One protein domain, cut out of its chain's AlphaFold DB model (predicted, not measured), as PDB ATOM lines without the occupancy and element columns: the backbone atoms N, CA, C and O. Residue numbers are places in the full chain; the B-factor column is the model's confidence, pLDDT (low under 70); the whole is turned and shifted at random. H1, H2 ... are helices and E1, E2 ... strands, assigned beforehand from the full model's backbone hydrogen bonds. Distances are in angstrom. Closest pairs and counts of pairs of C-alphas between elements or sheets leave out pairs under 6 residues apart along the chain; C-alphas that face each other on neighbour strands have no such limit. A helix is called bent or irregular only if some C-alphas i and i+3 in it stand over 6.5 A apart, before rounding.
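AT A GLANCE: This is residues 7 to 134 of the 140 residues of an uncharacterized protein of Actinoplanes sp. N902-109 (UniProt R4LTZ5). A strongly twisted sheet of four strands has two antiparallel helices, H1 and H2, side by side over one face; off its other side stands a small sheet of three strands, E1, E2 and E3, which comes near it through E3. A long stretch without a named element, residues 18 to 36, follows the E4 edge of the larger sheet on its way from H1 to the small sheet. The printed part has 128 residues, with two named helices and seven named strands in the order H1 E1 E2 E3 E4 E5 H2 E6 E7, and its class is mixed, helices and strands. Both sheets are antiparallel, in the orders E4 E5 E7 E6 and E1 E2 E3. The whole is compact, with a radius of gyration of the C-alphas of 13.6 A and spans of 35 by 35 by 26 A.

IN THESE COORDINATES: In the larger sheet E4 is residues 75 to 84, 25.1 A long, E5 residues 87 to 97, 27.9 A, E6 residues 117 to 124, 22.8 A, and E7 residues 127 to 133, 20.4 A, ending at C-alpha 133 at (-9.839, -16.193, 56.681). H1 is residues 7 to 17, 15.4 A, beginning at C-alpha 7 at (-3.507, -15.246, 65.386), and H2 residues 102 to 115, 20.2 A. The small sheet has E1, residues 37 to 44, E2, residues 51 to 57, and E3, residues 60 to 65.

HOW THE PARTS SIT: E4 and E5 are a hairpin, with N 78 and O 94 2.9 A apart; E4 bends by 71 degrees at residue 81 and E5 by 71 degrees at residue 90. E5 and E7 pair with N 95 and O 130 at 2.8 A, and the hairpin E6 and E7 with N 122 and O 129 at 2.8 A. H1 and H2 on the same face make two layers, helices on one face of a sheet: H1 runs along the strands over E4 and E5 at a height over the sheet of 9.9 A, H2 along them over E7 and, only just, E6, with 3 of its C-alphas, at 10.9 A. The helices touch, closest at the C-alphas of Thr 7 and Arg 115, 6.7 A, at a shallow tilt of 8 degrees, opposite ways. E5, H2 and E6 are a split strand-helix-strand unit, E7 between its two strands, with a right-handed crossover. H2 is only just irregular, C-alphas 107 and 110 being 6.6 A apart. In H1 every O i to N i+4 pair is within hydrogen-bond range, in H2 8 of 10. E1, E2 and E3 form a meander, each strand the antiparallel neighbour of the one before, with N 43 and O 52 at 2.8 A and N 55 and O 62 at 2.8 A. The closest C-alphas of E3 and E7 are those of Asp 60 and Arg 129, 6.6 A; E1 and E7 are apart.

THE WHOLE: The C-alphas farthest apart, those of Gly 67 and Ala 114, are 37.8 A apart. The printed part has no cut. The link H1 to E1, 19 residues, is long; in it residues 21 to 22 and 27 to 28 pair, parallel, with residues 76 to 77 and 81 to 82 of E4. Mean pLDDT of the printed part is 72.4, under 70 in residues 26 to 43, 54 to 73 and 81 to 90.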
ATOM      1  N   THR A   7      -3.667 -14.383  66.551       85.69
ATOM      2  CA  THR A   7      -3.507 -15.246  65.386       85.69
ATOM      3  C   THR A   7      -2.904 -14.499  64.199       85.69
ATOM      4  O   THR A   7      -1.931 -14.983  63.618       85.69
ATOM      5  N   ALA A   8      -3.427 -13.319  63.858       84.06
ATOM      6  CA  ALA A   8      -2.884 -12.485  62.793       84.06
ATOM      7  C   ALA A   8      -1.436 -12.062  63.078       84.06
ATOM      8  O   ALA A   8      -0.598 -12.133  62.179       84.06
ATOM      9  N   ALA A   9      -1.121 -11.704  64.326       86.50
ATOM     10  CA  ALA A   9       0.243 -11.374  64.739       86.50
ATOM     11  C   ALA A   9       1.199 -12.570  64.581       86.50
ATOM     12  O   ALA A   9       2.266 -12.429  63.990       86.50
ATOM     13  N   THR A  10       0.780 -13.763  65.016       89.06
ATOM     14  CA  THR A  10       1.572 -14.999  64.879       89.06
ATOM     15  C   THR A  10       1.841 -15.341  63.409       89.06
ATOM     16  O   THR A  10       2.950 -15.724  63.038       89.06
ATOM     17  N   ILE A  11       0.825 -15.213  62.549       89.44
ATOM     18  CA  ILE A  11       0.960 -15.473  61.109       89.44
ATOM     19  C   ILE A  11       1.899 -14.448  60.463       89.44
ATOM     20  O   ILE A  11       2.750 -14.830  59.662       89.44
ATOM     21  N   ALA A  12       1.779 -13.167  60.820       89.19
ATOM     22  CA  ALA A  12       2.666 -12.118  60.328       89.19
ATOM     23  C   ALA A  12       4.130 -12.365  60.735       89.19
ATOM     24  O   ALA A  12       5.023 -12.243  59.901       89.19
ATOM     25  N   GLU A  13       4.379 -12.776  61.981       90.56
ATOM     26  CA  GLU A  13       5.722 -13.109  62.472       90.56
ATOM     27  C   GLU A  13       6.338 -14.303  61.723       90.56
ATOM     28  O   GLU A  13       7.499 -14.255  61.301       90.56
ATOM     29  N   LEU A  14       5.546 -15.355  61.484       92.12
ATOM     30  CA  LEU A  14       5.972 -16.499  60.679       92.12
ATOM     31  C   LEU A  14       6.340 -16.072  59.254       92.12
ATOM     32  O   LEU A  14       7.406 -16.428  58.757       92.12
ATOM     33  N   LEU A  15       5.475 -15.301  58.597       91.38
ATOM     34  CA  LEU A  15       5.704 -14.833  57.231       91.38
ATOM     35  C   LEU A  15       6.939 -13.924  57.147       91.38
ATOM     36  O   LEU A  15       7.738 -14.078  56.223       91.38
ATOM     37  N   GLY A  16       7.161 -13.067  58.146       89.00
ATOM     38  CA  GLY A  16       8.388 -12.279  58.270       89.00
ATOM     39  C   GLY A  16       9.643 -13.150  58.408       89.00
ATOM     40  O   GLY A  16      10.646 -12.897  57.740       89.00
ATOM     41  N   THR A  17       9.572 -14.226  59.197       91.44
ATOM     42  CA  THR A  17      10.666 -15.207  59.344       91.44
ATOM     43  C   THR A  17      10.961 -15.944  58.033       91.44
ATOM     44  O   THR A  17      12.110 -16.259  57.745       91.44
ATOM     45  N   LEU A  18       9.936 -16.165  57.204       90.75
ATOM     46  CA  LEU A  18      10.047 -16.774  55.873       90.75
ATOM     47  C   LEU A  18      10.369 -15.760  54.755       90.75
ATOM     48  O   LEU A  18      10.282 -16.095  53.567       90.75
ATOM     49  N   HIS A  19      10.748 -14.535  55.133       89.81
ATOM     50  CA  HIS A  19      11.141 -13.443  54.240       89.81
ATOM     51  C   HIS A  19      10.042 -12.988  53.270       89.81
ATOM     52  O   HIS A  19      10.327 -12.616  52.131       89.81
ATOM     53  N   PHE A  20       8.782 -13.013  53.708       89.25
ATOM     54  CA  PHE A  20       7.694 -12.372  52.981       89.25
ATOM     55  C   PHE A  20       7.635 -10.881  53.306       89.25
ATOM     56  O   PHE A  20       7.664 -10.481  54.470       89.25
ATOM     57  N   ASP A  21       7.471 -10.065  52.271       85.31
ATOM     58  CA  ASP A  21       7.267  -8.630  52.414       85.31
ATOM     59  C   ASP A  21       5.785  -8.314  52.678       85.31
ATOM     60  O   ASP A  21       4.888  -8.747  51.950       85.31
ATOM     61  N   GLU A  22       5.513  -7.544  53.730       83.69
ATOM     62  CA  GLU A  22       4.152  -7.128  54.067       83.69
ATOM     63  C   GLU A  22       3.679  -5.976  53.167       83.69
ATOM     64  O   GLU A  22       4.385  -4.988  52.923       83.69
ATOM     65  N   LEU A  23       2.435  -6.068  52.717       77.00
ATOM     66  CA  LEU A  23       1.723  -5.007  52.017       77.00
ATOM     67  C   LEU A  23       0.852  -4.210  52.982       77.00
ATOM     68  O   LEU A  23       0.451  -4.684  54.044       77.00
ATOM     69  N   ALA A  24       0.483  -2.993  52.587       74.75
ATOM     70  CA  ALA A  24      -0.635  -2.323  53.244       74.75
ATOM     71  C   ALA A  24      -1.890  -3.234  53.246       74.75
ATOM     72  O   ALA A  24      -2.109  -3.930  52.254       74.75
ATOM     73  N   PRO A  25      -2.716  -3.220  54.312       72.44
ATOM     74  CA  PRO A  25      -3.925  -4.035  54.391       72.44
ATOM     75  C   PRO A  25      -4.806  -3.868  53.152       72.44
ATOM     76  O   PRO A  25      -5.239  -2.758  52.829       72.44
ATOM     77  N   LEU A  26      -5.060  -4.972  52.456       63.69
ATOM     78  CA  LEU A  26      -5.793  -4.970  51.195       63.69
ATOM     79  C   LEU A  26      -7.295  -5.199  51.395       63.69
ATOM     80  O   LEU A  26      -7.664  -6.049  52.209       63.69
ATOM     81  N   PRO A  27      -8.161  -4.514  50.620       57.44
ATOM     82  CA  PRO A  27      -9.530  -4.955  50.412       57.44
ATOM     83  C   PRO A  27      -9.517  -6.159  49.466       57.44
ATOM     84  O   PRO A  27      -9.119  -6.050  48.305       57.44
ATOM     85  N   ALA A  28      -9.955  -7.313  49.947       51.84
ATOM     86  CA  ALA A  28     -10.075  -8.504  49.116       51.84
ATOM     87  C   ALA A  28     -11.522  -8.754  48.676       51.84
ATOM     88  O   ALA A  28     -12.473  -8.533  49.423       51.84
ATOM     89  N   VAL A  29     -11.690  -9.203  47.435       50.94
ATOM     90  CA  VAL A  29     -12.967  -9.272  46.706       50.94
ATOM     91  C   VAL A  29     -13.290 -10.766  46.452       50.94
ATOM     92  O   VAL A  29     -12.361 -11.565  46.373       50.94
ATOM     93  N   PRO A  30     -14.566 -11.211  46.435       47.91
ATOM     94  CA  PRO A  30     -15.010 -12.368  47.215       47.91
ATOM     95  C   PRO A  30     -14.607 -13.756  46.721       47.91
ATOM     96  O   PRO A  30     -14.501 -14.023  45.529       47.91
ATOM     97  N   VAL A  31     -14.603 -14.671  47.695       46.06
ATOM     98  CA  VAL A  31     -14.454 -16.143  47.654       46.06
ATOM     99  C   VAL A  31     -15.402 -16.854  46.659       46.06
ATOM    100  O   VAL A  31     -15.283 -18.050  46.398       46.06
ATOM    101  N   THR A  32     -16.367 -16.144  46.066       41.38
ATOM    102  CA  THR A  32     -17.412 -16.724  45.216       41.38
ATOM    103  C   THR A  32     -17.085 -16.603  43.723       41.38
ATOM    104  O   THR A  32     -17.339 -15.573  43.095       41.38
ATOM    105  N   ASN A  33     -16.573 -17.701  43.160       44.97
ATOM    106  CA  ASN A  33     -16.279 -17.971  41.743       44.97
ATOM    107  C   ASN A  33     -17.387 -17.578  40.737       44.97
ATOM    108  O   ASN A  33     -18.090 -18.445  40.227       44.97
ATOM    109  N   SER A  34     -17.552 -16.307  40.358       43.66
ATOM    110  CA  SER A  34     -18.438 -16.017  39.209       43.66
ATOM    111  C   SER A  34     -18.073 -14.838  38.325       43.66
ATOM    112  O   SER A  34     -18.473 -14.846  37.160       43.66
ATOM    113  N   ARG A  35     -17.303 -13.843  38.784       43.34
ATOM    114  CA  ARG A  35     -16.899 -12.718  37.924       43.34
ATOM    115  C   ARG A  35     -15.503 -12.219  38.264       43.34
ATOM    116  O   ARG A  35     -15.165 -12.048  39.429       43.34
ATOM    117  N   ARG A  36     -14.709 -11.964  37.218       48.72
ATOM    118  CA  ARG A  36     -13.432 -11.246  37.306       48.72
ATOM    119  C   ARG A  36     -13.734  -9.838  37.797       48.72
ATOM    120  O   ARG A  36     -14.321  -9.055  37.053       48.72
ATOM    121  N   ILE A  37     -13.365  -9.528  39.030       44.53
ATOM    122  CA  ILE A  37     -13.487  -8.173  39.547       44.53
ATOM    123  C   ILE A  37     -12.102  -7.536  39.478       44.53
ATOM    124  O   ILE A  37     -11.283  -7.649  40.382       44.53
ATOM    125  N   GLY A  38     -11.823  -6.904  38.338       46.84
ATOM    126  CA  GLY A  38     -10.635  -6.079  38.167       46.84
ATOM    127  C   GLY A  38     -10.908  -4.678  38.692       46.84
ATOM    128  O   GLY A  38     -11.453  -3.857  37.959       46.84
ATOM    129  N   TYR A  39     -10.528  -4.395  39.934       48.34
ATOM    130  CA  TYR A  39     -10.358  -3.015  40.380       48.34
ATOM    131  C   TYR A  39      -8.873  -2.654  40.278       48.34
ATOM    132  O   TYR A  39      -8.043  -3.441  40.734       48.34
ATOM    133  N   PRO A  40      -8.501  -1.499  39.701       52.84
ATOM    134  CA  PRO A  40      -7.138  -0.992  39.791       52.84
ATOM    135  C   PRO A  40      -6.897  -0.495  41.223       52.84
ATOM    136  O   PRO A  40      -7.028   0.691  41.513       52.84
ATOM    137  N   VAL A  41      -6.615  -1.416  42.144       60.97
ATOM    138  CA  VAL A  41      -6.213  -1.074  43.511       60.97
ATOM    139  C   VAL A  41      -4.701  -0.914  43.510       60.97
ATOM    140  O   VAL A  41      -3.980  -1.898  43.345       60.97
ATOM    141  N   GLU A  42      -4.234   0.326  43.667       69.06
ATOM    142  CA  GLU A  42      -2.829   0.607  43.954       69.06
ATOM    143  C   GLU A  42      -2.545   0.373  45.435       69.06
ATOM    144  O   GLU A  42      -3.258   0.863  46.311       69.06
ATOM    145  N   VAL A  43      -1.479  -0.363  45.713       68.69
ATOM    146  CA  VAL A  43      -1.069  -0.752  47.057       68.69
ATOM    147  C   VAL A  43       0.378  -0.367  47.249       68.69
ATOM    148  O   VAL A  43       1.173  -0.411  46.313       68.69
ATOM    149  N   THR A  44       0.711   0.054  48.462       71.69
ATOM    150  CA  THR A  44       2.075   0.456  48.802       71.69
ATOM    151  C   THR A  44       2.785  -0.712  49.479       71.69
ATOM    152  O   THR A  44       2.291  -1.237  50.481       71.69
ATOM    153  N   MET A  45       3.931  -1.114  48.933       73.25
ATOM    154  CA  MET A  45       4.850  -2.055  49.576       73.25
ATOM    155  C   MET A  45       5.386  -1.425  50.863       73.25
ATOM    156  O   MET A  45       5.921  -0.315  50.818       73.25
ATOM    157  N   ARG A  46       5.296  -2.110  52.011       72.75
ATOM    158  CA  ARG A  46       5.823  -1.532  53.263       72.75
ATOM    159  C   ARG A  46       7.344  -1.408  53.260       72.75
ATOM    160  O   ARG A  46       7.875  -0.495  53.881       72.75
ATOM    161  N   ARG A  47       8.033  -2.304  52.550       70.38
ATOM    162  CA  ARG A  47       9.498  -2.366  52.507       70.38
ATOM    163  C   ARG A  47      10.151  -1.177  51.802       70.38
ATOM    164  O   ARG A  47      11.144  -0.661  52.302       70.38
ATOM    165  N   ASP A  48       9.641  -0.782  50.636       73.44
ATOM    166  CA  ASP A  48      10.288   0.215  49.768       73.44
ATOM    167  C   ASP A  48       9.374   1.390  49.372       73.44
ATOM    168  O   ASP A  48       9.811   2.306  48.675       73.44
ATOM    169  N   GLY A  49       8.111   1.389  49.810       74.00
ATOM    170  CA  GLY A  49       7.141   2.438  49.496       74.00
ATOM    171  C   GLY A  49       6.667   2.452  48.038       74.00
ATOM    172  O   GLY A  49       5.956   3.376  47.638       74.00
ATOM    173  N   SER A  50       7.041   1.460  47.226       73.94
ATOM    174  CA  SER A  50       6.641   1.390  45.821       73.94
ATOM    175  C   SER A  50       5.150   1.067  45.662       73.94
ATOM    176  O   SER A  50       4.542   0.417  46.516       73.94
ATOM    177  N   ARG A  51       4.547   1.530  44.556       73.00
ATOM    178  CA  ARG A  51       3.126   1.304  44.239       73.00
ATOM    179  C   ARG A  51       2.920   0.155  43.264       73.00
ATOM    180  O   ARG A  51       3.565   0.090  42.217       73.00
ATOM    181  N   TRP A  52       1.988  -0.723  43.605       72.19
ATOM    182  CA  TRP A  52       1.695  -1.944  42.867       72.19
ATOM    183  C   TRP A  52       0.201  -2.094  42.633       72.19
ATOM    184  O   TRP A  52      -0.591  -1.704  43.479       72.19
ATOM    185  N   ALA A  53      -0.195  -2.686  41.512       70.81
ATOM    186  CA  ALA A  53      -1.594  -2.983  41.236       70.81
ATOM    187  C   ALA A  53      -1.942  -4.401  41.700       70.81
ATOM    188  O   ALA A  53      -1.258  -5.352  41.329       70.81
ATOM    189  N   VAL A  54      -3.031  -4.569  42.448       67.69
ATOM    190  CA  VAL A  54      -3.566  -5.898  42.790       67.69
ATOM    191  C   VAL A  54      -4.662  -6.282  41.807       67.69
ATOM    192  O   VAL A  54      -5.630  -5.549  41.611       67.69
ATOM    193  N   ARG A  55      -4.534  -7.464  41.210       66.31
ATOM    194  CA  ARG A  55      -5.595  -8.134  40.457       66.31
ATOM    195  C   ARG A  55      -6.125  -9.281  41.302       66.31
ATOM    196  O   ARG A  55      -5.349 -10.112  41.752       66.31
ATOM    197  N   SER A  56      -7.436  -9.340  41.501       60.47
ATOM    198  CA  SER A  56      -8.093 -10.431  42.223       60.47
ATOM    199  C   SER A  56      -9.097 -11.140  41.314       60.47
ATOM    200  O   SER A  56      -9.821 -10.530  40.524       60.47
ATOM    201  N   TYR A  57      -9.121 -12.458  41.437       61.25
ATOM    202  CA  TYR A  57      -9.984 -13.404  40.748       61.25
ATOM    203  C   TYR A  57     -10.691 -14.272  41.799       61.25
ATOM    204  O   TYR A  57     -10.678 -15.499  41.743       61.25
ATOM    205  N   GLY A  58     -11.274 -13.617  42.805       56.53
ATOM    206  CA  GLY A  58     -11.768 -14.275  44.006       56.53
ATOM    207  C   GLY A  58     -10.603 -14.674  44.903       56.53
ATOM    208  O   GLY A  58      -9.962 -13.812  45.498       56.53
ATOM    209  N   THR A  59     -10.309 -15.969  44.984       50.09
ATOM    210  CA  THR A  59      -9.225 -16.491  45.831       50.09
ATOM    211  C   THR A  59      -7.867 -16.552  45.145       50.09
ATOM    212  O   THR A  59      -6.839 -16.613  45.812       50.09
ATOM    213  N   ASP A  60      -7.860 -16.526  43.814       56.69
ATOM    214  CA  ASP A  60      -6.642 -16.297  43.050       56.69
ATOM    215  C   ASP A  60      -6.398 -14.792  42.970       56.69
ATOM    216  O   ASP A  60      -7.313 -14.003  42.739       56.69
ATOM    217  N   PHE A  61      -5.158 -14.369  43.143       64.50
ATOM    218  CA  PHE A  61      -4.772 -12.972  43.017       64.50
ATOM    219  C   PHE A  61      -3.360 -12.871  42.458       64.50
ATOM    220  O   PHE A  61      -2.576 -13.821  42.472       64.50
ATOM    221  N   GLU A  62      -3.053 -11.696  41.935       67.94
ATOM    222  CA  GLU A  62      -1.781 -11.385  41.316       67.94
ATOM    223  C   GLU A  62      -1.428  -9.933  41.624       67.94
ATOM    224  O   GLU A  62      -2.218  -9.018  41.380       67.94
ATOM    225  N   LEU A  63      -0.223  -9.718  42.137       66.75
ATOM    226  CA  LEU A  63       0.369  -8.390  42.221       66.75
ATOM    227  C   LEU A  63       1.124  -8.076  40.932       66.75
ATOM    228  O   LEU A  63       1.997  -8.828  40.502       66.75
ATOM    229  N   VAL A  64       0.805  -6.936  40.331       65.75
ATOM    230  CA  VAL A  64       1.421  -6.444  39.103       65.75
ATOM    231  C   VAL A  64       2.147  -5.141  39.425       65.75
ATOM    232  O   VAL A  64       1.519  -4.120  39.706       65.75
ATOM    233  N   GLY A  65       3.480  -5.165  39.393       61.69
ATOM    234  CA  GLY A  65       4.294  -3.960  39.557       61.69
ATOM    235  C   GLY A  65       4.022  -2.942  38.443       61.69
ATOM    236  O   GLY A  65       3.890  -3.312  37.275       61.69
ATOM    237  N   GLY A  66       3.964  -1.651  38.785       53.53
ATOM    238  CA  GLY A  66       3.553  -0.554  37.889       53.53
ATOM    239  C   GLY A  66       4.452  -0.260  36.674       53.53
ATOM    240  O   GLY A  66       4.234   0.730  35.986       53.53
ATOM    241  N   GLY A  67       5.453  -1.091  36.369       50.50
ATOM    242  CA  GLY A  67       6.348  -0.856  35.224       50.50
ATOM    243  C   GLY A  67       7.253  -2.019  34.818       50.50
ATOM    244  O   GLY A  67       7.857  -1.982  33.747       50.50
ATOM    245  N   ARG A  68       7.344  -3.077  35.626       44.72
ATOM    246  CA  ARG A  68       8.020  -4.335  35.286       44.72
ATOM    247  C   ARG A  68       7.182  -5.466  35.867       44.72
ATOM    248  O   ARG A  68       6.663  -5.319  36.971       44.72
ATOM    249  N   ARG A  69       7.038  -6.575  35.126       49.53
ATOM    250  CA  ARG A  69       6.553  -7.841  35.706       49.53
ATOM    251  C   ARG A  69       7.270  -8.036  37.038       49.53
ATOM    252  O   ARG A  69       8.475  -7.787  37.078       49.53
ATOM    253  N   ALA A  70       6.538  -8.445  38.076       51.75
ATOM    254  CA  ALA A  70       7.127  -8.940  39.312       51.75
ATOM    255  C   ALA A  70       8.280  -9.875  38.919       51.75
ATOM    256  O   ALA A  70       8.074 -10.896  38.262       51.75
ATOM    257  N   THR A  71       9.512  -9.419  39.123       50.09
ATOM    258  CA  THR A  71      10.698 -10.205  38.797       50.09
ATOM    259  C   THR A  71      10.692 -11.399  39.742       50.09
ATOM    260  O   THR A  71      10.418 -11.209  40.924       50.09
ATOM    261  N   GLY A  72      10.932 -12.609  39.226       53.94
ATOM    262  CA  GLY A  72      10.840 -13.855  39.998       53.94
ATOM    263  C   GLY A  72      11.607 -13.817  41.325       53.94
ATOM    264  O   GLY A  72      12.559 -13.053  41.476       53.94
ATOM    265  N   GLY A  73      11.176 -14.636  42.288       60.91
ATOM    266  CA  GLY A  73      11.750 -14.665  43.640       60.91
ATOM    267  C   GLY A  73      11.023 -13.800  44.673       60.91
ATOM    268  O   GLY A  73      11.497 -13.655  45.796       60.91
ATOM    269  N   GLN A  74       9.888 -13.195  44.321       77.94
ATOM    270  CA  GLN A  74       9.149 -12.329  45.238       77.94
ATOM    271  C   GLN A  74       8.169 -13.110  46.109       77.94
ATOM    272  O   GLN A  74       7.471 -14.011  45.643       77.94
ATOM    273  N   ARG A  75       8.127 -12.727  47.385       86.88
ATOM    274  CA  ARG A  75       7.273 -13.288  48.430       86.88
ATOM    275  C   ARG A  75       6.597 -12.136  49.148       86.88
ATOM    276  O   ARG A  75       7.280 -11.237  49.628       86.88
ATOM    277  N   TRP A  76       5.277 -12.145  49.224       85.19
ATOM    278  CA  TRP A  76       4.534 -11.079  49.876       85.19
ATOM    279  C   TRP A  76       3.266 -11.575  50.551       85.19
ATOM    280  O   TRP A  76       2.705 -12.615  50.190       85.19
ATOM    281  N   TYR A  77       2.805 -10.796  51.524       86.31
ATOM    282  CA  TYR A  77       1.541 -11.053  52.191       86.31
ATOM    283  C   TYR A  77       0.780  -9.776  52.543       86.31
ATOM    284  O   TYR A  77       1.343  -8.690  52.650       86.31
ATOM    285  N   SER A  78      -0.525  -9.920  52.746       82.19
ATOM    286  CA  SER A  78      -1.389  -8.894  53.322       82.19
ATOM    287  C   SER A  78      -2.325  -9.537  54.329       82.19
ATOM    288  O   SER A  78      -2.918 -10.573  54.036       82.19
ATOM    289  N   ILE A  79      -2.534  -8.866  55.461       82.50
ATOM    290  CA  ILE A  79      -3.633  -9.149  56.385       82.50
ATOM    291  C   ILE A  79      -4.525  -7.909  56.424       82.50
ATOM    292  O   ILE A  79      -4.083  -6.824  56.800       82.50
ATOM    293  N   GLY A  80      -5.770  -8.049  55.975       76.81
ATOM    294  CA  GLY A  80      -6.701  -6.929  55.828       76.81
ATOM    295  C   GLY A  80      -8.147  -7.335  56.063       76.81
ATOM    296  O   GLY A  80      -8.432  -8.182  56.900       76.81
ATOM    297  N   TRP A  81      -9.079  -6.731  55.336       66.94
ATOM    298  CA  TRP A  81     -10.496  -7.095  55.376       66.94
ATOM    299  C   TRP A  81     -10.944  -7.551  53.991       66.94
ATOM    300  O   TRP A  81     -10.481  -7.053  52.965       66.94
ATOM    301  N   GLY A  82     -11.840  -8.531  53.959       64.12
ATOM    302  CA  GLY A  82     -12.400  -9.071  52.727       64.12
ATOM    303  C   GLY A  82     -13.894  -8.806  52.605       64.12
ATOM    304  O   GLY A  82     -14.555  -8.394  53.555       64.12
ATOM    305  N   LEU A  83     -14.439  -9.098  51.433       52.88
ATOM    306  CA  LEU A  83     -15.870  -9.275  51.218       52.88
ATOM    307  C   LEU A  83     -16.132 -10.761  50.943       52.88
ATOM    308  O   LEU A  83     -15.458 -11.350  50.108       52.88
ATOM    309  N   ASP A  84     -17.114 -11.373  51.601       55.12
ATOM    310  CA  ASP A  84     -17.626 -12.719  51.312       55.12
ATOM    311  C   ASP A  84     -19.149 -12.647  51.207       55.12
ATOM    312  O   ASP A  84     -19.812 -12.189  52.134       55.12
ATOM    313  N   ARG A  85     -19.720 -13.056  50.065       52.59
ATOM    314  CA  ARG A  85     -21.181 -13.050  49.825       52.59
ATOM    315  C   ARG A  85     -21.877 -11.733  50.228       52.59
ATOM    316  O   ARG A  85     -22.963 -11.757  50.793       52.59
ATOM    317  N   ALA A  86     -21.252 -10.596  49.906       51.81
ATOM    318  CA  ALA A  86     -21.692  -9.235  50.255       51.81
ATOM    319  C   ALA A  86     -21.589  -8.835  51.746       51.81
ATOM    320  O   ALA A  86     -21.987  -7.728  52.099       51.81
ATOM    321  N   SER A  87     -20.987  -9.670  52.593       54.09
ATOM    322  CA  SER A  87     -20.641  -9.345  53.980       54.09
ATOM    323  C   SER A  87     -19.154  -9.029  54.114       54.09
ATOM    324  O   SER A  87     -18.315  -9.675  53.488       54.09
ATOM    325  N   SER A  88     -18.810  -8.051  54.951       61.56
ATOM    326  CA  SER A  88     -17.415  -7.798  55.323       61.56
ATOM    327  C   SER A  88     -16.897  -8.938  56.197       61.56
ATOM    328  O   SER A  88     -17.543  -9.297  57.180       61.56
ATOM    329  N   VAL A  89     -15.725  -9.474  55.864       64.62
ATOM    330  CA  VAL A  89     -15.017 -10.469  56.673       64.62
ATOM    331  C   VAL A  89     -13.782  -9.807  57.284       64.62
ATOM    332  O   VAL A  89     -12.963  -9.258  56.537       64.62
ATOM    333  N   PRO A  90     -13.645  -9.801  58.620       64.31
ATOM    334  CA  PRO A  90     -12.430  -9.329  59.269       64.31
ATOM    335  C   PRO A  90     -11.259 -10.289  58.999       64.31
ATOM    336  O   PRO A  90     -11.458 -11.491  58.864       64.31
ATOM    337  N   GLU A  91     -10.049  -9.737  58.915       73.19
ATOM    338  CA  GLU A  91      -8.769 -10.465  58.891       73.19
ATOM    339  C   GLU A  91      -8.619 -11.513  57.773       73.19
ATOM    340  O   GLU A  91      -8.383 -12.696  58.006       73.19
ATOM    341  N   LEU A  92      -8.692 -11.071  56.517       78.19
ATOM    342  CA  LEU A  92      -8.308 -11.922  55.390       78.19
ATOM    343  C   LEU A  92      -6.789 -11.897  55.176       78.19
ATOM    344  O   LEU A  92      -6.207 -10.827  54.979       78.19
ATOM    345  N   LEU A  93      -6.186 -13.083  55.139       80.56
ATOM    346  CA  LEU A  93      -4.806 -13.321  54.741       80.56
ATOM    347  C   LEU A  93      -4.714 -13.586  53.233       80.56
ATOM    348  O   LEU A  93      -5.378 -14.484  52.714       80.56
ATOM    349  N   LEU A  94      -3.825 -12.862  52.556       81.25
ATOM    350  CA  LEU A  94      -3.386 -13.124  51.186       81.25
ATOM    351  C   LEU A  94      -1.878 -13.372  51.193       81.25
ATOM    352  O   LEU A  94      -1.141 -12.561  51.747       81.25
ATOM    353  N   VAL A  95      -1.425 -14.462  50.576       83.44
ATOM    354  CA  VAL A  95      -0.007 -14.833  50.441       83.44
ATOM    355  C   VAL A  95       0.317 -15.221  49.002       83.44
ATOM    356  O   VAL A  95      -0.280 -16.146  48.449       83.44
ATOM    357  N   GLN A  96       1.314 -14.576  48.409       84.94
ATOM    358  CA  GLN A  96       1.888 -15.018  47.142       84.94
ATOM    359  C   GLN A  96       3.398 -15.149  47.271       84.94
ATOM    360  O   GLN A  96       4.078 -14.274  47.798       84.94
ATOM    361  N   ALA A  97       3.916 -16.249  46.743       86.69
ATOM    362  CA  ALA A  97       5.337 -16.467  46.555       86.69
ATOM    363  C   ALA A  97       5.558 -17.005  45.148       86.69
ATOM    364  O   ALA A  97       4.843 -17.907  44.728       86.69
ATOM    365  N   ASP A  98       6.533 -16.466  44.428       84.75
ATOM    366  CA  ASP A  98       6.933 -16.972  43.108       84.75
ATOM    367  C   ASP A  98       8.159 -17.899  43.175       84.75
ATOM    368  O   ASP A  98       8.609 -18.404  42.151       84.75
ATOM    369  N   ASP A  99       8.689 -18.103  44.382       86.38
ATOM    370  CA  ASP A  99       9.801 -19.000  44.694       86.38
ATOM    371  C   ASP A  99       9.687 -19.468  46.152       86.38
ATOM    372  O   ASP A  99      10.302 -18.899  47.060       86.38
ATOM    373  N   ILE A 100       8.812 -20.441  46.413       88.69
ATOM    374  CA  ILE A 100       8.661 -21.062  47.731       88.69
ATOM    375  C   ILE A 100       9.347 -22.425  47.775       88.69
ATOM    376  O   ILE A 100       9.109 -23.296  46.935       88.69
ATOM    377  N   SER A 101      10.193 -22.625  48.784       89.00
ATOM    378  CA  SER A 101      10.870 -23.905  48.979       89.00
ATOM    379  C   SER A 101       9.945 -24.929  49.645       89.00
ATOM    380  O   SER A 101       8.992 -24.577  50.343       89.00
ATOM    381  N   ALA A 102      10.251 -26.219  49.484       86.06
ATOM    382  CA  ALA A 102       9.537 -27.285  50.191       86.06
ATOM    383  C   ALA A 102       9.639 -27.138  51.723       86.06
ATOM    384  O   ALA A 102       8.681 -27.435  52.434       86.06
ATOM    385  N   THR A 103      10.771 -26.636  52.225       90.00
ATOM    386  CA  THR A 103      10.984 -26.358  53.651       90.00
ATOM    387  C   THR A 103      10.078 -25.232  54.142       90.00
ATOM    388  O   THR A 103       9.398 -25.396  55.154       90.00
ATOM    389  N   ASP A 104      10.004 -24.123  53.400       89.38
ATOM    390  CA  ASP A 104       9.135 -22.992  53.748       89.38
ATOM    391  C   ASP A 104       7.659 -23.407  53.712       89.38
ATOM    392  O   ASP A 104       6.888 -23.061  54.604       89.38
ATOM    393  N   MET A 105       7.272 -24.222  52.724       85.06
ATOM    394  CA  MET A 105       5.934 -24.815  52.648       85.06
ATOM    395  C   MET A 105       5.620 -25.692  53.863       85.06
ATOM    396  O   MET A 105       4.537 -25.577  54.438       85.06
ATOM    397  N   ALA A 106       6.555 -26.556  54.266       87.25
ATOM    398  CA  ALA A 106       6.382 -27.440  55.416       87.25
ATOM    399  C   ALA A 106       6.257 -26.666  56.739       87.25
ATOM    400  O   ALA A 106       5.561 -27.127  57.643       87.25
ATOM    401  N   ALA A 107       6.877 -25.488  56.846       87.94
ATOM    402  CA  ALA A 107       6.699 -24.586  57.980       87.94
ATOM    403  C   ALA A 107       5.355 -23.833  57.926       87.94
ATOM    404  O   ALA A 107       4.686 -23.675  58.947       87.94
ATOM    405  N   LEU A 108       4.940 -23.391  56.735       86.56
ATOM    406  CA  LEU A 108       3.775 -22.529  56.544       86.56
ATOM    407  C   LEU A 108       2.439 -23.281  56.646       86.56
ATOM    408  O   LEU A 108       1.529 -22.846  57.355       86.56
ATOM    409  N   VAL A 109       2.305 -24.413  55.946       83.44
ATOM    410  CA  VAL A 109       1.024 -25.129  55.796       83.44
ATOM    411  C   VAL A 109       0.409 -25.556  57.133       83.44
ATOM    412  O   VAL A 109      -0.787 -25.308  57.312       83.44
ATOM    413  N   PRO A 110       1.150 -26.147  58.093       85.62
ATOM    414  CA  PRO A 110       0.566 -26.555  59.368       85.62
ATOM    415  C   PRO A 110       0.003 -25.373  60.160       85.62
ATOM    416  O   PRO A 110      -1.092 -25.469  60.712       85.62
ATOM    417  N   VAL A 111       0.722 -24.246  60.179       86.06
ATOM    418  CA  VAL A 111       0.309 -23.047  60.920       86.06
ATOM    419  C   VAL A 111      -0.940 -22.441  60.295       86.06
ATOM    420  O   VAL A 111      -1.898 -22.166  61.015       86.06
ATOM    421  N   LEU A 112      -0.966 -22.289  58.969       82.44
ATOM    422  CA  LEU A 112      -2.138 -21.754  58.278       82.44
ATOM    423  C   LEU A 112      -3.349 -22.677  58.431       82.44
ATOM    424  O   LEU A 112      -4.432 -22.204  58.758       82.44
ATOM    425  N   THR A 113      -3.167 -23.990  58.292       79.50
ATOM    426  CA  THR A 113      -4.267 -24.960  58.425       79.50
ATOM    427  C   THR A 113      -4.854 -24.976  59.837       79.50
ATOM    428  O   THR A 113      -6.063 -25.105  59.991       79.50
ATOM    429  N   ALA A 114      -4.022 -24.836  60.874       84.62
ATOM    430  CA  ALA A 114      -4.478 -24.873  62.263       84.62
ATOM    431  C   ALA A 114      -5.121 -23.561  62.741       84.62
ATOM    432  O   ALA A 114      -5.840 -23.565  63.737       84.62
ATOM    433  N   ARG A 115      -4.819 -22.435  62.084       83.69
ATOM    434  CA  ARG A 115      -5.136 -21.089  62.588       83.69
ATOM    435  C   ARG A 115      -6.031 -20.262  61.678       83.69
ATOM    436  O   ARG A 115      -6.380 -19.144  62.041       83.69
ATOM    437  N   THR A 116      -6.379 -20.774  60.505       80.81
ATOM    438  CA  THR A 116      -7.274 -20.086  59.577       80.81
ATOM    439  C   THR A 116      -8.530 -20.900  59.343       80.81
ATOM    440  O   THR A 116      -8.520 -22.130  59.292       80.81
ATOM    441  N   GLU A 117      -9.635 -20.194  59.191       75.75
ATOM    442  CA  GLU A 117     -10.860 -20.732  58.641       75.75
ATOM    443  C   GLU A 117     -10.829 -20.603  57.120       75.75
ATOM    444  O   GLU A 117     -10.247 -19.665  56.576       75.75
ATOM    445  N   ARG A 118     -11.524 -21.514  56.429       74.06
ATOM    446  CA  ARG A 118     -11.902 -21.367  55.011       74.06
ATOM    447  C   ARG A 118     -10.769 -20.800  54.142       74.06
ATOM    448  O   ARG A 118     -10.779 -19.630  53.763       74.06
ATOM    449  N   TRP A 119      -9.805 -21.649  53.811       74.88
ATOM    450  CA  TRP A 119      -8.656 -21.275  52.996       74.88
ATOM    451  C   TRP A 119      -8.622 -22.039  51.674       74.88
ATOM    452  O   TRP A 119      -9.234 -23.095  51.516       74.88
ATOM    453  N   THR A 120      -7.890 -21.493  50.713       75.44
ATOM    454  CA  THR A 120      -7.574 -22.149  49.446       75.44
ATOM    455  C   THR A 120      -6.178 -21.753  49.011       75.44
ATOM    456  O   THR A 120      -5.670 -20.694  49.393       75.44
ATOM    457  N   HIS A 121      -5.553 -22.621  48.227       77.44
ATOM    458  CA  HIS A 121      -4.248 -22.357  47.666       77.44
ATOM    459  C   HIS A 121      -4.078 -23.006  46.295       77.44
ATOM    460  O   HIS A 121      -4.666 -24.045  45.994       77.44
ATOM    461  N   THR A 122      -3.194 -22.410  45.510       79.94
ATOM    462  CA  THR A 122      -2.649 -22.972  44.281       79.94
ATOM    463  C   THR A 122      -1.137 -23.070  44.452       79.94
ATOM    464  O   THR A 122      -0.495 -22.083  44.813       79.94
ATOM    465  N   LEU A 123      -0.572 -24.251  44.191       81.56
ATOM    466  CA  LEU A 123       0.872 -24.484  44.161       81.56
ATOM    467  C   LEU A 123       1.267 -25.070  42.803       81.56
ATOM    468  O   LEU A 123       0.789 -26.145  42.437       81.56
ATOM    469  N   ARG A 124       2.126 -24.375  42.054       81.81
ATOM    470  CA  ARG A 124       2.677 -24.847  40.770       81.81
ATOM    471  C   ARG A 124       4.101 -24.349  40.611       81.81
ATOM    472  O   ARG A 124       4.317 -23.160  40.761       81.81
ATOM    473  N   ASP A 125       5.052 -25.232  40.314       83.81
ATOM    474  CA  ASP A 125       6.436 -24.854  39.987       83.81
ATOM    475  C   ASP A 125       7.061 -23.843  40.976       83.81
ATOM    476  O   ASP A 125       7.579 -22.807  40.574       83.81
ATOM    477  N   ALA A 126       6.965 -24.125  42.285       83.69
ATOM    478  CA  ALA A 126       7.399 -23.244  43.387       83.69
ATOM    479  C   ALA A 126       6.643 -21.903  43.516       83.69
ATOM    480  O   ALA A 126       7.027 -21.041  44.304       83.69
ATOM    481  N   GLN A 127       5.525 -21.735  42.813       84.69
ATOM    482  CA  GLN A 127       4.640 -20.584  42.943       84.69
ATOM    483  C   GLN A 127       3.463 -20.924  43.850       84.69
ATOM    484  O   GLN A 127       2.652 -21.789  43.520       84.69
ATOM    485  N   LEU A 128       3.355 -20.224  44.976       85.00
ATOM    486  CA  LEU A 128       2.222 -20.275  45.888       85.00
ATOM    487  C   LEU A 128       1.304 -19.077  45.644       85.00
ATOM    488  O   LEU A 128       1.758 -17.932  45.559       85.00
ATOM    489  N   ARG A 129       0.004 -19.346  45.606       82.81
ATOM    490  CA  ARG A 129      -1.067 -18.377  45.857       82.81
ATOM    491  C   ARG A 129      -1.932 -18.948  46.961       82.81
ATOM    492  O   ARG A 129      -2.335 -20.100  46.856       82.81
ATOM    493  N   LEU A 130      -2.193 -18.187  48.012       80.94
ATOM    494  CA  LEU A 130      -3.008 -18.633  49.133       80.94
ATOM    495  C   LEU A 130      -3.874 -17.494  49.648       80.94
ATOM    496  O   LEU A 130      -3.401 -16.375  49.840       80.94
ATOM    497  N   SER A 131      -5.134 -17.812  49.922       79.25
ATOM    498  CA  SER A 131      -6.064 -16.930  50.620       79.25
ATOM    499  C   SER A 131      -6.701 -17.678  51.782       79.25
ATOM    500  O   SER A 131      -7.125 -18.823  51.596       79.25
ATOM    501  N   ALA A 132      -6.804 -17.046  52.946       79.25
ATOM    502  CA  ALA A 132      -7.363 -17.665  54.141       79.25
ATOM    503  C   ALA A 132      -8.079 -16.636  55.021       79.25
ATOM    504  O   ALA A 132      -7.648 -15.486  55.096       79.25
ATOM    505  N   VAL A 133      -9.154 -17.041  55.697       79.69
ATOM    506  CA  VAL A 133      -9.839 -16.193  56.681       79.69
ATOM    507  C   VAL A 133      -9.218 -16.448  58.046       79.69
ATOM    508  O   VAL A 133      -9.186 -17.581  58.513       79.69
ATOM    509  N   ILE A 134      -8.717 -15.414  58.708       80.81
ATOM    510  CA  ILE A 134      -8.290 -15.529  60.099       80.81
ATOM    511  C   ILE A 134      -9.546 -15.344  60.960       80.81
ATOM    512  O   ILE A 134     -10.272 -14.364  60.764       80.81
TER     513      ILE A 134